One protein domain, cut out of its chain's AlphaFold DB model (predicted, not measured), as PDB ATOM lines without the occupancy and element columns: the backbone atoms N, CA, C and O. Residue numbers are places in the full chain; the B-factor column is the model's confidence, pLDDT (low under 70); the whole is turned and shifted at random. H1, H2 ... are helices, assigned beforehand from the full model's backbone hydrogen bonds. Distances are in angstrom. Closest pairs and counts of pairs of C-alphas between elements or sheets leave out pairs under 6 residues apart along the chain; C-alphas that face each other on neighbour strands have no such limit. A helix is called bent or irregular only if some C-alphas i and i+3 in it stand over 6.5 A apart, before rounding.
ATOM      1  N   ALA A   3     -13.473  44.173 103.209       60.84
ATOM      2  CA  ALA A   3     -13.087  42.804 103.571       60.84
ATOM      3  C   ALA A   3     -13.172  42.546 105.088       60.84
ATOM      4  O   ALA A   3     -13.662  41.506 105.510       60.84
ATOM      5  N   THR A   4     -12.806  43.536 105.911       58.84
ATOM      6  CA  THR A   4     -12.889  43.487 107.382       58.84
ATOM      7  C   THR A   4     -14.329  43.316 107.896       58.84
ATOM      8  O   THR A   4     -14.534  42.844 109.007       58.84
ATOM      9  N   HIS A   5     -15.344  43.674 107.098       62.34
ATOM     10  CA  HIS A   5     -16.766  43.508 107.439       62.34
ATOM     11  C   HIS A   5     -17.421  42.289 106.764       62.34
ATOM     12  O   HIS A   5     -18.647  42.195 106.726       62.34
ATOM     13  N   GLY A   6     -16.629  41.363 106.208       61.41
ATOM     14  CA  GLY A   6     -17.144  40.145 105.571       61.41
ATOM     15  C   GLY A   6     -17.813  40.368 104.209       61.41
ATOM     16  O   GLY A   6     -18.483  39.470 103.708       61.41
ATOM     17  N   ALA A   7     -17.635  41.542 103.590       66.12
ATOM     18  CA  ALA A   7     -18.275  41.900 102.322       66.12
ATOM     19  C   ALA A   7     -17.434  41.561 101.069       66.12
ATOM     20  O   ALA A   7     -17.777  41.998  99.972       66.12
ATOM     21  N   GLY A   8     -16.339  40.797 101.198       71.69
ATOM     22  CA  GLY A   8     -15.572  40.310 100.044       71.69
ATOM     23  C   GLY A   8     -14.117  39.929 100.329       71.69
ATOM     24  O   GLY A   8     -13.631  40.049 101.450       71.69
ATOM     25  N   ILE A   9     -13.425  39.483  99.275       75.50
ATOM     26  CA  ILE A   9     -11.981  39.208  99.257       75.50
ATOM     27  C   ILE A   9     -11.271  40.444  98.698       75.50
ATOM     28  O   ILE A   9     -11.733  41.033  97.720       75.50
ATOM     29  N   VAL A  10     -10.149  40.834  99.303       75.44
ATOM     30  CA  VAL A  10      -9.341  41.974  98.858       75.44
ATOM     31  C   VAL A  10      -7.912  41.534  98.561       75.44
ATOM     32  O   VAL A  10      -7.354  40.704  99.274       75.44
ATOM     33  N   LEU A  11      -7.323  42.105  97.511       72.75
ATOM     34  CA  LEU A  11      -5.924  41.914  97.147       72.75
ATOM     35  C   LEU A  11      -5.227  43.274  97.219       72.75
ATOM     36  O   LEU A  11      -5.388  44.110  96.332       72.75
ATOM     37  N   LEU A  12      -4.511  43.516  98.315       71.56
ATOM     38  CA  LEU A  12      -3.802  44.766  98.593       71.56
ATOM     39  C   LEU A  12      -2.362  44.474  99.025       71.56
ATOM     40  O   LEU A  12      -2.071  43.351  99.441       71.56
ATOM     41  N   PRO A  13      -1.459  45.470  98.948       72.00
ATOM     42  CA  PRO A  13      -0.114  45.333  99.485       72.00
ATOM     43  C   PRO A  13      -0.157  44.962 100.966       72.00
ATOM     44  O   PRO A  13      -0.906  45.562 101.737       72.00
ATOM     45  N   GLU A  14       0.696  44.023 101.367       72.19
ATOM     46  CA  GLU A  14       0.775  43.521 102.742       72.19
ATOM     47  C   GLU A  14       0.958  44.646 103.768       72.19
ATOM     48  O   GLU A  14       0.351  44.615 104.830       72.19
ATOM     49  N   ALA A  15       1.694  45.703 103.413       71.94
ATOM     50  CA  ALA A  15       1.885  46.872 104.268       71.94
ATOM     51  C   ALA A  15       0.572  47.560 104.688       71.94
ATOM     52  O   ALA A  15       0.504  48.101 105.787       71.94
ATOM     53  N   LEU A  16      -0.466  47.544 103.843       70.19
ATOM     54  CA  LEU A  16      -1.783  48.093 104.196       70.19
ATOM     55  C   LEU A  16      -2.626  47.109 105.014       70.19
ATOM     56  O   LEU A  16      -3.567  47.527 105.678       70.19
ATOM     57  N   LEU A  17      -2.314  45.817 104.935       73.75
ATOM     58  CA  LEU A  17      -3.041  44.747 105.615       73.75
ATOM     59  C   LEU A  17      -2.374  44.336 106.934       73.75
ATOM     60  O   LEU A  17      -2.956  43.555 107.676       73.75
ATOM     61  N   ALA A  18      -1.177  44.846 107.239       74.06
ATOM     62  CA  ALA A  18      -0.389  44.461 108.407       74.06
ATOM     63  C   ALA A  18      -1.164  44.625 109.725       74.06
ATOM     64  O   ALA A  18      -1.187  43.703 110.538       74.06
ATOM     65  N   ASP A  19      -1.858  45.751 109.904       74.88
ATOM     66  CA  ASP A  19      -2.664  46.011 111.103       74.88
ATOM     67  C   ASP A  19      -3.914  45.116 111.163       74.88
ATOM     68  O   ASP A  19      -4.276  44.597 112.221       74.88
ATOM     69  N   ASP A  20      -4.556  44.871 110.019       70.69
ATOM     70  CA  ASP A  20      -5.738  44.009 109.919       70.69
ATOM     71  C   ASP A  20      -5.386  42.519 110.149       70.69
ATOM     72  O   ASP A  20      -6.173  41.766 110.730       70.69
ATOM     73  N   PHE A  21      -4.187  42.086 109.740       72.88
ATOM     74  CA  PHE A  21      -3.648  40.763 110.067       72.88
ATOM     75  C   PHE A  21      -3.259  40.669 111.543       72.88
ATOM     76  O   PHE A  21      -3.584  39.677 112.195       72.88
ATOM     77  N   ALA A  22      -2.615  41.702 112.096       75.12
ATOM     78  CA  ALA A  22      -2.227  41.742 113.505       75.12
ATOM     79  C   ALA A  22      -3.439  41.708 114.451       75.12
ATOM     80  O   ALA A  22      -3.374  41.117 115.528       75.12
ATOM     81  N   THR A  23      -4.557  42.304 114.040       76.44
ATOM     82  CA  THR A  23      -5.820  42.303 114.792       76.44
ATOM     83  C   THR A  23      -6.670  41.048 114.565       76.44
ATOM     84  O   THR A  23      -7.705  40.886 115.213       76.44
ATOM     85  N   GLY A  24      -6.240  40.132 113.688       73.88
ATOM     86  CA  GLY A  24      -6.959  38.892 113.379       73.88
ATOM     87  C   GLY A  24      -8.246  39.105 112.578       73.88
ATOM     88  O   GLY A  24      -9.072  38.198 112.484       73.88
ATOM     89  N   CYS A  25      -8.434  40.292 112.002       72.38
ATOM     90  CA  CYS A  25      -9.632  40.638 111.247       72.38
ATOM     91  C   CYS A  25      -9.600  40.146 109.791       72.38
ATOM     92  O   CYS A  25     -10.627  40.211 109.112       72.38
ATOM     93  N   LEU A  26      -8.458  39.648 109.303       72.94
ATOM     94  CA  LEU A  26      -8.306  39.084 107.961       72.94
ATOM     95  C   LEU A  26      -7.623  37.712 107.999       72.94
ATOM     96  O   LEU A  26      -6.647  37.505 108.715       72.94
ATOM     97  N   LEU A  27      -8.124  36.785 107.177       74.69
ATOM     98  CA  LEU A  27      -7.558  35.451 106.981       74.69
ATOM     99  C   LEU A  27      -7.067  35.308 105.529       74.69
ATOM    100  O   LEU A  27      -7.810  35.662 104.607       74.69
ATOM    101  N   PRO A  28      -5.860  34.772 105.281       73.88
ATOM    102  CA  PRO A  28      -5.417  34.458 103.927       73.88
ATOM    103  C   PRO A  28      -6.242  33.303 103.333       73.88
ATOM    104  O   PRO A  28      -6.310  32.219 103.904       73.88
ATOM    105  N   VAL A  29      -6.856  33.529 102.165       79.06
ATOM    106  CA  VAL A  29      -7.761  32.559 101.506       79.06
ATOM    107  C   VAL A  29      -7.179  31.902 100.248       79.06
ATOM    108  O   VAL A  29      -7.679  30.869  99.814       79.06
ATOM    109  N   LEU A  30      -6.119  32.469  99.658       74.38
ATOM    110  CA  LEU A  30      -5.498  31.997  98.410       74.38
ATOM    111  C   LEU A  30      -3.959  32.013  98.513       74.38
ATOM    112  O   LEU A  30      -3.302  32.777  97.813       74.38
ATOM    113  N   PRO A  31      -3.351  31.178  99.375       69.38
ATOM    114  CA  PRO A  31      -1.910  31.231  99.643       69.38
ATOM    115  C   PRO A  31      -1.038  30.854  98.434       69.38
ATOM    116  O   PRO A  31       0.117  31.251  98.362       69.38
ATOM    117  N   ALA A  32      -1.586  30.108  97.469       70.12
ATOM    118  CA  ALA A  32      -0.890  29.737  96.234       70.12
ATOM    119  C   ALA A  32      -0.917  30.839  95.157       70.12
ATOM    120  O   ALA A  32      -0.337  30.663  94.087       70.12
ATOM    121  N   TRP A  33      -1.614  31.951  95.408       62.97
ATOM    122  CA  TRP A  33      -1.785  33.048  94.463       62.97
ATOM    123  C   TRP A  33      -1.226  34.334  95.071       62.97
ATOM    124  O   TRP A  33      -1.881  35.008  95.862       62.97
ATOM    125  N   ALA A  34       0.008  34.665  94.696       65.69
ATOM    126  CA  ALA A  34       0.653  35.916  95.069       65.69
ATOM    127  C   ALA A  34       0.711  36.845  93.855       65.69
ATOM    128  O   ALA A  34       1.053  36.423  92.749       65.69
ATOM    129  N   LEU A  35       0.397  38.124  94.066       63.41
ATOM    130  CA  LEU A  35       0.714  39.138  93.072       63.41
ATOM    131  C   LEU A  35       2.242  39.256  93.004       63.41
ATOM    132  O   LEU A  35       2.892  39.317  94.049       63.41
ATOM    133  N   MET A  36       2.816  39.292  91.797       64.75
ATOM    134  CA  MET A  36       4.241  39.604  91.668       64.75
ATOM    135  C   MET A  36       4.514  40.935  92.385       64.75
ATOM    136  O   MET A  36       3.732  41.877  92.208       64.75
ATOM    137  N   PRO A  37       5.574  41.022  93.209       66.75
ATOM    138  CA  PRO A  37       5.877  42.240  93.941       66.75
ATOM    139  C   PRO A  37       6.030  43.392  92.947       66.75
ATOM    140  O   PRO A  37       6.860  43.342  92.041       66.75
ATOM    141  N   SER A  38       5.185  44.414  93.091       66.81
ATOM    142  CA  SER A  38       5.255  45.585  92.224       66.81
ATOM    143  C   SER A  38       6.501  46.395  92.593       66.81
ATOM    144  O   SER A  38       6.661  46.735  93.772       66.81
ATOM    145  N   PRO A  39       7.396  46.703  91.638       70.56
ATOM    146  CA  PRO A  39       8.600  47.471  91.923       70.56
ATOM    147  C   PRO A  39       8.248  48.871  92.444       70.56
ATOM    148  O   PRO A  39       7.397  49.571  91.892       70.56
ATOM    149  N   MET A  40       8.923  49.293  93.516       76.62
ATOM    150  CA  MET A  40       8.814  50.644  94.065       76.62
ATOM    151  C   MET A  40       9.874  51.542  93.421       76.62
ATOM    152  O   MET A  40      11.064  51.238  93.474       76.62
ATOM    153  N   TYR A  41       9.453  52.664  92.834       79.38
ATOM    154  CA  TYR A  41      10.353  53.603  92.162       79.38
ATOM    155  C   TYR A  41      10.509  54.897  92.966       79.38
ATOM    156  O   TYR A  41       9.522  55.548  93.306       79.38
ATOM    157  N   LEU A  42      11.755  55.306  93.222       82.06
ATOM    158  CA  LEU A  42      12.087  56.625  93.765       82.06
ATOM    159  C   LEU A  42      12.407  57.580  92.608       82.06
ATOM    160  O   LEU A  42      13.470  57.487  91.999       82.06
ATOM    161  N   ILE A  43      11.490  58.499  92.303       83.50
ATOM    162  CA  ILE A  43      11.635  59.457  91.196       83.50
ATOM    163  C   ILE A  43      12.069  60.816  91.750       83.50
ATOM    164  O   ILE A  43      11.440  61.356  92.659       83.50
ATOM    165  N   TYR A  44      13.123  61.395  91.180       81.00
ATOM    166  CA  TYR A  44      13.593  62.742  91.502       81.00
ATOM    167  C   TYR A  44      14.049  63.469  90.233       81.00
ATOM    168  O   TYR A  44      14.423  62.845  89.241       81.00
ATOM    169  N   ALA A  45      13.994  64.804  90.243       79.38
ATOM    170  CA  ALA A  45      14.419  65.605  89.100       79.38
ATOM    171  C   ALA A  45      15.931  65.449  88.871       79.38
ATOM    172  O   ALA A  45      16.724  65.642  89.792       79.38
ATOM    173  N   GLN A  46      16.320  65.125  87.635       66.75
ATOM    174  CA  GLN A  46      17.722  64.933  87.243       66.75
ATOM    175  C   GLN A  46      18.550  66.221  87.362       66.75
ATOM    176  O   GLN A  46      19.773  66.165  87.476       66.75
ATOM    177  N   ASP A  47      17.895  67.383  87.327       68.56
ATOM    178  CA  ASP A  47      18.580  68.649  87.144       68.56
ATOM    179  C   ASP A  47      18.707  69.464  88.433       68.56
ATOM    180  O   ASP A  47      17.764  69.595  89.217       68.56
ATOM    181  N   ARG A  48      19.885  70.083  88.568       56.81
ATOM    182  CA  ARG A  48      20.431  70.837  89.712       56.81
ATOM    183  C   ARG A  48      21.105  69.977  90.775       56.81
ATOM    184  O   ARG A  48      20.499  69.622  91.776       56.81
ATOM    185  N   ARG A  49      22.410  69.744  90.558       63.62
ATOM    186  CA  ARG A  49      23.450  69.432  91.565       63.62
ATOM    187  C   ARG A  49      22.869  68.790  92.834       63.62
ATOM    188  O   ARG A  49      22.457  69.553  93.713       63.62
ATOM    189  N   PRO A  50      22.836  67.447  92.957       62.22
ATOM    190  CA  PRO A  50      22.213  66.788  94.098       62.22
ATOM    191  C   PRO A  50      22.790  67.377  95.379       62.22
ATOM    192  O   PRO A  50      23.969  67.210  95.692       62.22
ATOM    193  N   THR A  51      21.964  68.159  96.073       75.62
ATOM    194  CA  THR A  51      22.361  68.763  97.340       75.62
ATOM    195  C   THR A  51      22.674  67.628  98.309       75.62
ATOM    196  O   THR A  51      22.057  66.563  98.228       75.62
ATOM    197  N   ALA A  52      23.613  67.831  99.239       81.00
ATOM    198  CA  ALA A  52      23.937  66.814 100.245       81.00
ATOM    199  C   ALA A  52      22.668  66.284 100.945       81.00
ATOM    200  O   ALA A  52      22.538  65.091 101.180       81.00
ATOM    201  N   LYS A  53      21.676  67.162 101.144       81.69
ATOM    202  CA  LYS A  53      20.353  66.826 101.674       81.69
ATOM    203  C   LYS A  53      19.574  65.833 100.805       81.69
ATOM    204  O   LYS A  53      19.027  64.880 101.345       81.69
ATOM    205  N   LEU A  54      19.506  66.041  99.486       84.56
ATOM    206  CA  LEU A  54      18.805  65.115  98.590       84.56
ATOM    207  C   LEU A  54      19.472  63.737  98.604       84.56
ATOM    208  O   LEU A  54      18.775  62.733  98.679       84.56
ATOM    209  N   ARG A  55      20.810  63.697  98.603       83.56
ATOM    210  CA  ARG A  55      21.558  62.439  98.688       83.56
ATOM    211  C   ARG A  55      21.257  61.696  99.989       83.56
ATOM    212  O   ARG A  55      20.877  60.541  99.925       83.56
ATOM    213  N   SER A  56      21.293  62.378 101.135       86.44
ATOM    214  CA  SER A  56      20.951  61.753 102.419       86.44
ATOM    215  C   SER A  56      19.517  61.216 102.466       86.44
ATOM    216  O   SER A  56      19.278  60.178 103.073       86.44
ATOM    217  N   VAL A  57      18.556  61.895 101.828       86.31
ATOM    218  CA  VAL A  57      17.174  61.394 101.732       86.31
ATOM    219  C   VAL A  57      17.099  60.160 100.836       86.31
ATOM    220  O   VAL A  57      16.428  59.201 101.202       86.31
ATOM    221  N   ILE A  58      17.797  60.159  99.697       87.25
ATOM    222  CA  ILE A  58      17.880  58.990  98.812       87.25
ATOM    223  C   ILE A  58      18.506  57.807  99.561       87.25
ATOM    224  O   ILE A  58      17.905  56.738  99.586       87.25
ATOM    225  N   ASP A  59      19.640  58.007 100.236       87.06
ATOM    226  CA  ASP A  59      20.335  56.961 100.997       87.06
ATOM    227  C   ASP A  59      19.448  56.394 102.117       87.06
ATOM    228  O   ASP A  59      19.375  55.181 102.304       87.06
ATOM    229  N   PHE A  60      18.707  57.255 102.826       87.69
ATOM    230  CA  PHE A  60      17.747  56.830 103.846       87.69
ATOM    231  C   PHE A  60      16.597  56.002 103.254       87.69
ATOM    232  O   PHE A  60      16.242  54.955 103.796       87.69
ATOM    233  N   MET A  61      16.022  56.450 102.134       88.31
ATOM    234  CA  MET A  61      14.928  55.744 101.462       88.31
ATOM    235  C   MET A  61      15.393  54.394 100.909       88.31
ATOM    236  O   MET A  61      14.689  53.401 101.071       88.31
ATOM    237  N   LEU A  62      16.590  54.328 100.321       85.81
ATOM    238  CA  LEU A  62      17.191  53.080  99.849       85.81
ATOM    239  C   LEU A  62      17.528  52.136 101.007       85.81
ATOM    240  O   LEU A  62      17.254  50.948 100.908       85.81
ATOM    241  N   GLY A  63      18.042  52.641 102.130       84.94
ATOM    242  CA  GLY A  63      18.292  51.812 103.312       84.94
ATOM    243  C   GLY A  63      17.015  51.255 103.954       84.94
ATOM    244  O   GLY A  63      17.052  50.194 104.574       84.94
ATOM    245  N   ARG A  64      15.878  51.954 103.819       82.94
ATOM    246  CA  ARG A  64      14.599  51.549 104.425       82.94
ATOM    247  C   ARG A  64      13.720  50.695 103.510       82.94
ATOM    248  O   ARG A  64      13.013  49.826 104.018       82.94
ATOM    249  N   PHE A  65      13.728  50.982 102.211       80.75
ATOM    250  CA  PHE A  65      12.801  50.420 101.220       80.75
ATOM    251  C   PHE A  65      13.497  49.801 100.003       80.75
ATOM    252  O   PHE A  65      12.834  49.157  99.191       80.75
ATOM    253  N   GLY A  66      14.805  50.007  99.840       76.06
ATOM    254  CA  GLY A  66      15.569  49.373  98.775       76.06
ATOM    255  C   GLY A  66      15.613  47.864  98.981       76.06
ATOM    256  O   GLY A  66      15.903  47.376 100.071       76.06
TER     257      GLY A  66
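This is residues 3 to 66 of the 74 residues of the protein "LysR substrate binding domain-containing protein" of Luteibacter rhizovicinus (UniProt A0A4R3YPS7). This is a domain with little regular structure: two helices, H1 and H2, lie well separated in opposite halves of a rod, and a long stretch with no named element, residues 23 to 51, runs between them. Beyond H1 that stretch runs far along the rod, and residues 45 to 53 stand free where the backbone turns back into H2. The printed part has 64 residues, with H1 then H2, no named strand, and only 23 residues in named elements; the class is all helix. It is extended, with a radius of gyration of the C-alphas of 17.9 A and spans of 52 by 23 by 19 A.

H1, residues 14 to 22, begins at C-alpha 14 (0.775, 43.521, 102.742). It is irregular: C-alphas 16 and 19 are 7.3 A apart. H2, residues 52 to 65, is 19.8 A long and ends at C-alpha 65 (12.801, 50.420, 101.220).

H1 and H2 are apart. In H2 every O i to N i+4 pair is within hydrogen-bond range; in H1 3 of 5 are.

The C-alphas of Gly 6 and Arg 49, the two farthest apart, are 52.0 A apart. The printed part has no cut. The link from H1 to H2, 29 residues, is long. Model confidence is under 70 at residues 3 to 7, 31, 33 to 38 and 46 to 50.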